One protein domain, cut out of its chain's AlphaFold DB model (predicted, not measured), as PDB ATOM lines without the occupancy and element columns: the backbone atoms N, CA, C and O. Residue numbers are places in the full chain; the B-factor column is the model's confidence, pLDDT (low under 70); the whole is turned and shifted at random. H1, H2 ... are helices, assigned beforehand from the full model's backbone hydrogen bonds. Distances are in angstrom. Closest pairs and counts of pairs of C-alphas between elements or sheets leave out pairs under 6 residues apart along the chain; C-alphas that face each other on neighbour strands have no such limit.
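Overview. This is residues 32 to 108 of the 109 residues of the protein "zinc_ribbon_2 domain-containing protein" of Candidatus Nealsonbacteria bacterium RBG_13_38_11 (UniProt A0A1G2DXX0). Picture one very long helix, H3, with two short helices, H1 and H2, packed on its first part to make a small head, while residues 84 to 108 stick out from that head as a long arm. Reading from the first printed residue, H1 runs the same way as H3, then the chain turns tightly into H2, which folds back and makes a lopsided helical hairpin with H3. The printed part has 77 residues with three named helices, in the order H1, H2, H3, and no named strand; the class is all helix. The whole is extended, with a radius of gyration of the C-alphas of 19.3 A and spans of 65 by 20 by 15 A, and the arm makes the length.

Arrangement. Start with H1, residues 36 to 48, and look on to H2, residues 53 to 61: these two only just touch, with 3 pairs of C-alphas within 8 A, and touch only at the corner by their link. Their closest C-alphas are those of Ser 46 and Gly 53, 5.0 A apart, and they run opposite ways at a steep tilt of 43 degrees. Next comes H3, residues 66 to 107, which touches H2 with its residues 68 to 76 alone; the closest C-alphas, of Leu 61 and Lys 69, are 5.4 A apart. H2 and H3 form a helical hairpin, running opposite ways at a shallow tilt of 21 degrees. Residues 42 to 47 of H1 touch residues 75 to 82 of H3, and the closest C-alphas, of Tyr 43 and Ala 75, are 6.4 A apart. H1 and H3 run the same way at a shallow tilt of 29 degrees. In the backbone, each O i to N i+4 pair of H1 is within hydrogen-bond range, as are 4 of 5 in H2 and 37 of 38 in H3.

Along the chain. Find C-alpha 36 at (102.767, -31.654, 155.582); from there H1 runs 18.3 A to Phe 48. After a tight link, H2 begins at Gly 53 and reaches Leu 61, 12.9 A on. After a second tight link, find C-alpha 66 at (102.141, -14.250, 157.279), where H3 begins; it runs 63.1 A to C-alpha 107 at (82.658, -45.872, 208.331).

Size, cuts and confidence. The two C-alphas farthest apart, those of Lys 64 and Asn 108, are 65.5 A apart. Without residues 84 to 108, which stand free, the body has 52 residues and spans 28 by 20 by 16 A. The printed part has no cut and no long link. The mean pLDDT of the printed part is 73.7, and it is under 70 at 20 residues, among them 32 to 34, 50 to 56 and 106 to 108.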
ATOM      1  N   PRO A  32     111.545 -22.106 157.136       57.41
ATOM      2  CA  PRO A  32     111.371 -23.542 157.197       57.41
ATOM      3  C   PRO A  32     110.258 -23.890 156.213       57.41
ATOM      4  O   PRO A  32     109.157 -23.341 156.277       57.41
ATOM      5  N   SER A  33     110.580 -24.732 155.235       55.81
ATOM      6  CA  SER A  33     109.606 -25.189 154.260       55.81
ATOM      7  C   SER A  33     108.532 -25.963 155.018       55.81
ATOM      8  O   SER A  33     108.787 -27.011 155.614       55.81
ATOM      9  N   ILE A  34     107.322 -25.407 155.049       57.38
ATOM     10  CA  ILE A  34     106.164 -26.049 155.664       57.38
ATOM     11  C   ILE A  34     105.746 -27.197 154.742       57.38
ATOM     12  O   ILE A  34     104.955 -27.019 153.820       57.38
ATOM     13  N   SER A  35     106.335 -28.370 154.945       73.50
ATOM     14  CA  SER A  35     105.832 -29.627 154.401       73.50
ATOM     15  C   SER A  35     104.750 -30.181 155.338       73.50
ATOM     16  O   SER A  35     104.785 -29.935 156.546       73.50
ATOM     17  N   LEU A  36     103.785 -30.934 154.798       77.44
ATOM     18  CA  LEU A  36     102.767 -31.654 155.582       77.44
ATOM     19  C   LEU A  36     103.346 -32.383 156.817       77.44
ATOM     20  O   LEU A  36     102.807 -32.192 157.908       77.44
ATOM     21  N   PRO A  37     104.462 -33.138 156.715       74.75
ATOM     22  CA  PRO A  37     105.060 -33.783 157.885       74.75
ATOM     23  C   PRO A  37     105.587 -32.791 158.930       74.75
ATOM     24  O   PRO A  37     105.415 -33.030 160.124       74.75
ATOM     25  N   THR A  38     106.161 -31.654 158.523       70.38
ATOM     26  CA  THR A  38     106.608 -30.601 159.455       70.38
ATOM     27  C   THR A  38     105.428 -29.992 160.211       70.38
ATOM     28  O   THR A  38     105.527 -29.724 161.406       70.38
ATOM     29  N   GLN A  39     104.288 -29.809 159.546       74.56
ATOM     30  CA  GLN A  39     103.087 -29.252 160.165       74.56
ATOM     31  C   GLN A  39     102.476 -30.215 161.194       74.56
ATOM     32  O   GLN A  39     102.153 -29.808 162.309       74.56
ATOM     33  N   ILE A  40     102.399 -31.504 160.846       79.69
ATOM     34  CA  ILE A  40     101.935 -32.565 161.750       79.69
ATOM     35  C   ILE A  40     102.862 -32.680 162.962       79.69
ATOM     36  O   ILE A  40     102.375 -32.738 164.087       79.69
ATOM     37  N   ALA A  41     104.182 -32.650 162.763       77.81
ATOM     38  CA  ALA A  41     105.149 -32.725 163.855       77.81
ATOM     39  C   ALA A  41     105.010 -31.547 164.835       77.81
ATOM     40  O   ALA A  41     105.019 -31.753 166.045       77.81
ATOM     41  N   VAL A  42     104.821 -30.321 164.331       73.25
ATOM     42  CA  VAL A  42     104.612 -29.133 165.178       73.25
ATOM     43  C   VAL A  42     103.337 -29.267 166.017       73.25
ATOM     44  O   VAL A  42     103.360 -28.978 167.216       73.25
ATOM     45  N   TYR A  43     102.239 -29.745 165.429       74.88
ATOM     46  CA  TYR A  43     100.992 -29.964 166.168       74.88
ATOM     47  C   TYR A  43     101.083 -31.129 167.155       74.88
ATOM     48  O   TYR A  43     100.631 -30.990 168.288       74.88
ATOM     49  N   ALA A  44     101.725 -32.237 166.778       77.44
ATOM     50  CA  ALA A  44     101.932 -33.385 167.655       77.44
ATOM     51  C   ALA A  44     102.789 -33.018 168.875       77.44
ATOM     52  O   ALA A  44     102.422 -33.343 170.000       77.44
ATOM     53  N   VAL A  45     103.881 -32.269 168.683       75.31
ATOM     54  CA  VAL A  45     104.728 -31.779 169.786       75.31
ATOM     55  C   VAL A  45     103.955 -30.822 170.701       75.31
ATOM     56  O   VAL A  45     104.085 -30.907 171.920       75.31
ATOM     57  N   SER A  46     103.113 -29.955 170.129       72.62
ATOM     58  CA  SER A  46     102.268 -29.023 170.895       72.62
ATOM     59  C   SER A  46     101.175 -29.735 171.700       72.62
ATOM     60  O   SER A  46     100.786 -29.252 172.761       72.62
ATOM     61  N   LEU A  47     100.688 -30.877 171.201       73.25
ATOM     62  CA  LEU A  47      99.709 -31.724 171.880       73.25
ATOM     63  C   LEU A  47     100.347 -32.542 173.014       73.25
ATOM     64  O   LEU A  47      99.723 -32.718 174.054       73.25
ATOM     65  N   PHE A  48     101.578 -33.027 172.823       74.31
ATOM     66  CA  PHE A  48     102.224 -33.956 173.756       74.31
ATOM     67  C   PHE A  48     103.025 -33.276 174.880       74.31
ATOM     68  O   PHE A  48     103.142 -33.850 175.960       74.31
ATOM     69  N   LEU A  49     103.581 -32.072 174.674       72.31
ATOM     70  CA  LEU A  49     104.387 -31.371 175.689       72.31
ATOM     71  C   LEU A  49     103.947 -29.900 175.878       72.31
ATOM     72  O   LEU A  49     104.621 -28.979 175.399       72.31
ATOM     73  N   PRO A  50     102.871 -29.653 176.649       65.12
ATOM     74  CA  PRO A  50     102.383 -28.308 176.956       65.12
ATOM     75  C   PRO A  50     103.440 -27.324 177.508       65.12
ATOM     76  O   PRO A  50     103.409 -26.168 177.085       65.12
ATOM     77  N   PRO A  51     104.419 -27.708 178.366       60.22
ATOM     78  CA  PRO A  51     105.428 -26.747 178.827       60.22
ATOM     79  C   PRO A  51     106.589 -26.523 177.837       60.22
ATOM     80  O   PRO A  51     107.191 -25.452 177.853       60.22
ATOM     81  N   PHE A  52     106.907 -27.474 176.943       58.75
ATOM     82  CA  PHE A  52     108.067 -27.360 176.034       58.75
ATOM     83  C   PHE A  52     107.727 -26.844 174.625       58.75
ATOM     84  O   PHE A  52     108.605 -26.304 173.947       58.75
ATOM     85  N   GLY A  53     106.470 -26.945 174.173       64.56
ATOM     86  CA  GLY A  53     106.049 -26.452 172.850       64.56
ATOM     87  C   GLY A  53     106.174 -24.929 172.678       64.56
ATOM     88  O   GLY A  53     106.387 -24.434 171.569       64.56
ATOM     89  N   LEU A  54     106.130 -24.176 173.781       66.25
ATOM     90  CA  LEU A  54     106.156 -22.709 173.791       66.25
ATOM     91  C   LEU A  54     107.468 -22.114 173.244       66.25
ATOM     92  O   LEU A  54     107.435 -21.079 172.573       66.25
ATOM     93  N   TRP A  55     108.612 -22.785 173.443       67.19
ATOM     94  CA  TRP A  55     109.894 -22.357 172.860       67.19
ATOM     95  C   TRP A  55     109.851 -22.354 171.324       67.19
ATOM     96  O   TRP A  55     110.348 -21.430 170.673       67.19
ATOM     97  N   TYR A  56     109.205 -23.362 170.730       67.62
ATOM     98  CA  TYR A  56     109.039 -23.452 169.281       67.62
ATOM     99  C   TYR A  56     108.120 -22.344 168.751       67.62
ATOM    100  O   TYR A  56     108.449 -21.718 167.744       67.62
ATOM    101  N   VAL A  57     107.030 -22.018 169.451       71.06
ATOM    102  CA  VAL A  57     106.083 -20.962 169.040       71.06
ATOM    103  C   VAL A  57     106.760 -19.588 168.930       71.06
ATOM    104  O   VAL A  57     106.530 -18.866 167.956       71.06
ATOM    105  N   TRP A  58     107.661 -19.242 169.859       71.00
ATOM    106  CA  TRP A  58     108.365 -17.951 169.834       71.00
ATOM    107  C   TRP A  58     109.278 -17.791 168.607       71.00
ATOM    108  O   TRP A  58     109.347 -16.715 168.006       71.00
ATOM    109  N   LYS A  59     109.913 -18.882 168.156       67.12
ATOM    110  CA  LYS A  59     110.731 -18.898 166.931       67.12
ATOM    111  C   LYS A  59     109.886 -18.718 165.661       67.12
ATOM    112  O   LYS A  59     110.344 -18.063 164.725       67.12
ATOM    113  N   TYR A  60     108.668 -19.264 165.630       65.94
ATOM    114  CA  TYR A  60     107.759 -19.175 164.477       65.94
ATOM    115  C   TYR A  60     107.050 -17.813 164.382       65.94
ATOM    116  O   TYR A  60     106.900 -17.284 163.282       65.94
ATOM    117  N   LEU A  61     106.691 -17.191 165.513       66.94
ATOM    118  CA  LEU A  61     106.100 -15.842 165.544       66.94
ATOM    119  C   LEU A  61     107.069 -14.739 165.085       66.94
ATOM    120  O   LEU A  61     106.628 -13.700 164.592       66.94
ATOM    121  N   LYS A  62     108.385 -14.958 165.222       70.81
ATOM    122  CA  LYS A  62     109.429 -13.987 164.853       70.81
ATOM    123  C   LYS A  62     109.705 -13.907 163.339       70.81
ATOM    124  O   LYS A  62     110.429 -13.012 162.907       70.81
ATOM    125  N   GLN A  63     109.147 -14.798 162.515       67.31
ATOM    126  CA  GLN A  63     109.315 -14.740 161.056       67.31
ATOM    127  C   GLN A  63     108.328 -13.764 160.392       67.31
ATOM    128  O   GLN A  63     107.164 -13.667 160.777       67.31
ATOM    129  N   LYS A  64     108.805 -13.028 159.373       60.97
ATOM    130  CA  LYS A  64     108.027 -12.021 158.620       60.97
ATOM    131  C   LYS A  64     106.937 -12.624 157.712       60.97
ATOM    132  O   LYS A  64     106.107 -11.871 157.224       60.97
ATOM    133  N   ASP A  65     106.919 -13.939 157.496       67.94
ATOM    134  CA  ASP A  65     105.944 -14.612 156.628       67.94
ATOM    135  C   ASP A  65     104.573 -14.807 157.312       67.94
ATOM    136  O   ASP A  65     104.437 -15.553 158.286       67.94
ATOM    137  N   ASP A  66     103.520 -14.202 156.748       73.19
ATOM    138  CA  ASP A  66     102.141 -14.250 157.279       73.19
ATOM    139  C   ASP A  66     101.562 -15.668 157.386       73.19
ATOM    140  O   ASP A  66     100.701 -15.951 158.226       73.19
ATOM    141  N   LYS A  67     102.046 -16.589 156.546       72.62
ATOM    142  CA  LYS A  67     101.634 -17.998 156.570       72.62
ATOM    143  C   LYS A  67     102.118 -18.711 157.836       72.62
ATOM    144  O   LYS A  67     101.359 -19.485 158.413       72.62
ATOM    145  N   LEU A  68     103.336 -18.423 158.304       66.81
ATOM    146  CA  LEU A  68     103.884 -19.048 159.512       66.81
ATOM    147  C   LEU A  68     103.249 -18.491 160.788       66.81
ATOM    148  O   LEU A  68     102.987 -19.253 161.719       66.81
ATOM    149  N   LYS A  69     102.908 -17.194 160.807       72.94
ATOM    150  CA  LYS A  69     102.170 -16.583 161.925       72.94
ATOM    151  C   LYS A  69     100.814 -17.247 162.154       72.94
ATOM    152  O   LYS A  69     100.465 -17.535 163.296       72.94
ATOM    153  N   ARG A  70     100.076 -17.549 161.079       77.75
ATOM    154  CA  ARG A  70      98.779 -18.243 161.167       77.75
ATOM    155  C   ARG A  70      98.896 -19.628 161.809       77.75
ATOM    156  O   ARG A  70      98.071 -19.973 162.647       77.75
ATOM    157  N   VAL A  71      99.938 -20.387 161.464       77.94
ATOM    158  CA  VAL A  71     100.196 -21.714 162.052       77.94
ATOM    159  C   VAL A  71     100.580 -21.604 163.530       77.94
ATOM    160  O   VAL A  71     100.071 -22.365 164.347       77.94
ATOM    161  N   GLY A  72     101.419 -20.627 163.893       78.81
ATOM    162  CA  GLY A  72     101.801 -20.385 165.288       78.81
ATOM    163  C   GLY A  72     100.614 -20.014 166.184       78.81
ATOM    164  O   GLY A  72     100.489 -20.547 167.282       78.81
ATOM    165  N   ILE A  73      99.709 -19.157 165.698       79.94
ATOM    166  CA  ILE A  73      98.484 -18.780 166.425       79.94
ATOM    167  C   ILE A  73      97.541 -19.983 166.560       79.94
ATOM    168  O   ILE A  73      97.019 -20.222 167.646       79.94
ATOM    169  N   ALA A  74      97.354 -20.771 165.494       82.06
ATOM    170  CA  ALA A  74      96.518 -21.971 165.542       82.06
ATOM    171  C   ALA A  74      97.036 -22.996 166.567       82.06
ATOM    172  O   ALA A  74      96.249 -23.535 167.342       82.06
ATOM    173  N   ALA A  75      98.354 -23.218 166.617       78.25
ATOM    174  CA  ALA A  75      98.976 -24.093 167.610       78.25
ATOM    175  C   ALA A  75      98.780 -23.567 169.042       78.25
ATOM    176  O   ALA A  75      98.414 -24.335 169.926       78.25
ATOM    177  N   LEU A  76      98.946 -22.258 169.259       80.19
ATOM    178  CA  LEU A  76      98.737 -21.635 170.567       80.19
ATOM    179  C   LEU A  76      97.291 -21.803 171.060       80.19
ATOM    180  O   LEU A  76      97.073 -22.177 172.210       80.19
ATOM    181  N   ILE A  77      96.308 -21.575 170.182       85.69
ATOM    182  CA  ILE A  77      94.886 -21.776 170.494       85.69
ATOM    183  C   ILE A  77      94.620 -23.245 170.839       85.69
ATOM    184  O   ILE A  77      93.958 -23.526 171.836       85.69
ATOM    185  N   LEU A  78      95.171 -24.186 170.064       81.44
ATOM    186  CA  LEU A  78      95.018 -25.621 170.316       81.44
ATOM    187  C   LEU A  78      95.585 -26.027 171.686       81.44
ATOM    188  O   LEU A  78      94.949 -26.789 172.413       81.44
ATOM    189  N   THR A  79      96.742 -25.485 172.072       80.38
ATOM    190  CA  THR A  79      97.338 -25.721 173.395       80.38
ATOM    191  C   THR A  79      96.453 -25.176 174.517       80.38
ATOM    192  O   THR A  79      96.234 -25.877 175.501       80.38
ATOM    193  N   ILE A  80      95.891 -23.971 174.363       84.62
ATOM    194  CA  ILE A  80      94.967 -23.389 175.351       84.62
ATOM    195  C   ILE A  80      93.723 -24.273 175.511       84.62
ATOM    196  O   ILE A  80      93.341 -24.590 176.635       84.62
ATOM    197  N   ILE A  81      93.127 -24.728 174.404       88.69
ATOM    198  CA  ILE A  81      91.960 -25.623 174.428       88.69
ATOM    199  C   ILE A  81      92.300 -26.941 175.139       88.69
ATOM    200  O   ILE A  81      91.534 -27.383 175.993       88.69
ATOM    201  N   SER A  82      93.456 -27.543 174.844       81.69
ATOM    202  CA  SER A  82      93.912 -28.783 175.489       81.69
ATOM    203  C   SER A  82      94.070 -28.630 177.010       81.69
ATOM    204  O   SER A  82      93.610 -29.477 177.779       81.69
ATOM    205  N   ILE A  83      94.649 -27.510 177.462       83.44
ATOM    206  CA  ILE A  83      94.803 -27.199 178.891       83.44
ATOM    207  C   ILE A  83      93.433 -27.051 179.559       83.44
ATOM    208  O   ILE A  83      93.205 -27.639 180.613       83.44
ATOM    209  N   ILE A  84      92.502 -26.325 178.930       88.25
ATOM    210  CA  ILE A  84      91.141 -26.149 179.455       88.25
ATOM    211  C   ILE A  84      90.446 -27.507 179.593       88.25
ATOM    212  O   ILE A  84      89.943 -27.823 180.665       88.25
ATOM    213  N   VAL A  85      90.468 -28.344 178.552       88.06
ATOM    214  CA  VAL A  85      89.866 -29.688 178.594       88.06
ATOM    215  C   VAL A  85      90.484 -30.546 179.701       88.06
ATOM    216  O   VAL A  85      89.761 -31.229 180.423       88.06
ATOM    217  N   THR A  86      91.803 -30.476 179.887       84.00
ATOM    218  CA  THR A  86      92.507 -31.220 180.943       84.00
ATOM    219  C   THR A  86      92.064 -30.780 182.337       84.00
ATOM    220  O   THR A  86      91.784 -31.628 183.184       84.00
ATOM    221  N   ILE A  87      91.948 -29.470 182.575       84.62
ATOM    222  CA  ILE A  87      91.464 -28.915 183.847       84.62
ATOM    223  C   ILE A  87      90.028 -29.384 184.104       84.62
ATOM    224  O   ILE A  87      89.767 -30.002 185.130       84.62
ATOM    225  N   TRP A  88      89.124 -29.218 183.129       85.88
ATOM    226  CA  TRP A  88      87.729 -29.669 183.235       85.88
ATOM    227  C   TRP A  88      87.606 -31.172 183.514       85.88
ATOM    228  O   TRP A  88      86.743 -31.599 184.282       85.88
ATOM    229  N   SER A  89      88.469 -31.983 182.901       77.56
ATOM    230  CA  SER A  89      88.490 -33.428 183.119       77.56
ATOM    231  C   SER A  89      89.048 -33.809 184.491       77.56
ATOM    232  O   SER A  89      88.660 -34.843 185.035       77.56
ATOM    233  N   THR A  90      89.951 -33.005 185.050       73.88
ATOM    234  CA  THR A  90      90.568 -33.272 186.353       73.88
ATOM    235  C   THR A  90      89.597 -32.960 187.490       73.88
ATOM    236  O   THR A  90      89.503 -33.761 188.415       73.88
ATOM    237  N   GLU A  91      88.794 -31.892 187.383       70.81
ATOM    238  CA  GLU A  91      87.741 -31.578 188.371       70.81
ATOM    239  C   GLU A  91      86.762 -32.756 188.547       70.81
ATOM    240  O   GLU A  91      86.466 -33.185 189.660       70.81
ATOM    241  N   ARG A  92      86.352 -33.389 187.437       72.69
ATOM    242  CA  ARG A  92      85.475 -34.578 187.454       72.69
ATOM    243  C   ARG A  92      86.087 -35.776 188.187       72.69
ATOM    244  O   ARG A  92      85.362 -36.574 188.787       72.69
ATOM    245  N   LEU A  93      87.408 -35.926 188.113       70.38
ATOM    246  CA  LEU A  93      88.126 -37.015 188.770       70.38
ATOM    247  C   LEU A  93      88.289 -36.748 190.272       70.38
ATOM    248  O   LEU A  93      88.112 -37.662 191.076       70.38
ATOM    249  N   VAL A  94      88.575 -35.498 190.648       76.75
ATOM    250  CA  VAL A  94      88.714 -35.075 192.049       76.75
ATOM    251  C   VAL A  94      87.400 -35.269 192.801       76.75
ATOM    252  O   VAL A  94      87.405 -35.863 193.882       76.75
ATOM    253  N   ASP A  95      86.274 -34.881 192.201       75.44
ATOM    254  CA  ASP A  95      84.947 -35.100 192.785       75.44
ATOM    255  C   ASP A  95      84.653 -36.589 193.023       75.44
ATOM    256  O   ASP A  95      84.140 -36.969 194.080       75.44
ATOM    257  N   SER A  96      85.040 -37.452 192.077       77.56
ATOM    258  CA  SER A  96      84.840 -38.906 192.178       77.56
ATOM    259  C   SER A  96      85.639 -39.528 193.336       77.56
ATOM    260  O   SER A  96      85.159 -40.423 194.037       77.56
ATOM    261  N   ILE A  97      86.855 -39.033 193.581       80.12
ATOM    262  CA  ILE A  97      87.706 -39.491 194.687       80.12
ATOM    263  C   ILE A  97      87.198 -38.943 196.024       80.12
ATOM    264  O   ILE A  97      87.107 -39.690 196.996       80.12
ATOM    265  N   ASN A  98      86.818 -37.663 196.078       76.38
ATOM    266  CA  ASN A  98      86.346 -37.017 197.303       76.38
ATOM    267  C   ASN A  98      85.073 -37.681 197.855       76.38
ATOM    268  O   ASN A  98      84.947 -37.907 199.059       76.38
ATOM    269  N   GLN A  99      84.145 -38.073 196.977       78.94
ATOM    270  CA  GLN A  99      82.961 -38.832 197.390       78.94
ATOM    271  C   GLN A  99      83.319 -40.211 197.967       78.94
ATOM    272  O   GLN A  99      82.739 -40.623 198.971       78.94
ATOM    273  N   THR A 100      84.306 -40.893 197.383       77.94
ATOM    274  CA  THR A 100      84.783 -42.202 197.862       77.94
ATOM    275  C   THR A 100      85.499 -42.095 199.213       77.94
ATOM    276  O   THR A 100      85.345 -42.956 200.073       77.94
ATOM    277  N   LEU A 101      86.263 -41.025 199.439       75.38
ATOM    278  CA  LEU A 101      86.948 -40.797 200.713       75.38
ATOM    279  C   LEU A 101      85.973 -40.462 201.846       75.38
ATOM    280  O   LEU A 101      86.128 -40.977 202.952       75.38
ATOM    281  N   ASN A 102      84.951 -39.645 201.579       73.12
ATOM    282  CA  ASN A 102      83.955 -39.290 202.589       73.12
ATOM    283  C   ASN A 102      83.146 -40.500 203.064       73.12
ATOM    284  O   ASN A 102      82.873 -40.598 204.257       73.12
ATOM    285  N   SER A 103      82.807 -41.445 202.182       73.12
ATOM    286  CA  SER A 103      82.123 -42.666 202.619       73.12
ATOM    287  C   SER A 103      83.018 -43.508 203.535       73.12
ATOM    288  O   SER A 103      82.585 -43.880 204.620       73.12
ATOM    289  N   ILE A 104      84.289 -43.726 203.179       76.31
ATOM    290  CA  ILE A 104      85.239 -44.511 203.991       76.31
ATOM    291  C   ILE A 104      85.544 -43.841 205.342       76.31
ATOM    292  O   ILE A 104      85.661 -44.533 206.353       76.31
ATOM    293  N   ASN A 105      85.671 -42.512 205.381       73.94
ATOM    294  CA  ASN A 105      85.924 -41.770 206.619       73.94
ATOM    295  C   ASN A 105      84.738 -41.858 207.599       73.94
ATOM    296  O   ASN A 105      84.947 -41.964 208.801       73.94
ATOM    297  N   ILE A 106      83.499 -41.883 207.092       66.06
ATOM    298  CA  ILE A 106      82.286 -42.030 207.916       66.06
ATOM    299  C   ILE A 106      82.142 -43.458 208.482       66.06
ATOM    300  O   ILE A 106      81.579 -43.617 209.556       66.06
ATOM    301  N   TYR A 107      82.667 -44.491 207.812       59.38
ATOM    302  CA  TYR A 107      82.658 -45.872 208.331       59.38
ATOM    303  C   TYR A 107      83.765 -46.174 209.357       59.38
ATOM    304  O   TYR A 107      83.734 -47.235 209.977       59.38
ATOM    305  N   ASN A 108      84.752 -45.287 209.517       63.84
ATOM    306  CA  ASN A 108      85.880 -45.463 210.443       63.84
ATOM    307  C   ASN A 108      85.736 -44.666 211.758       63.84
ATOM    308  O   ASN A 108      86.715 -44.545 212.498       63.84
TER     309      ASN A 108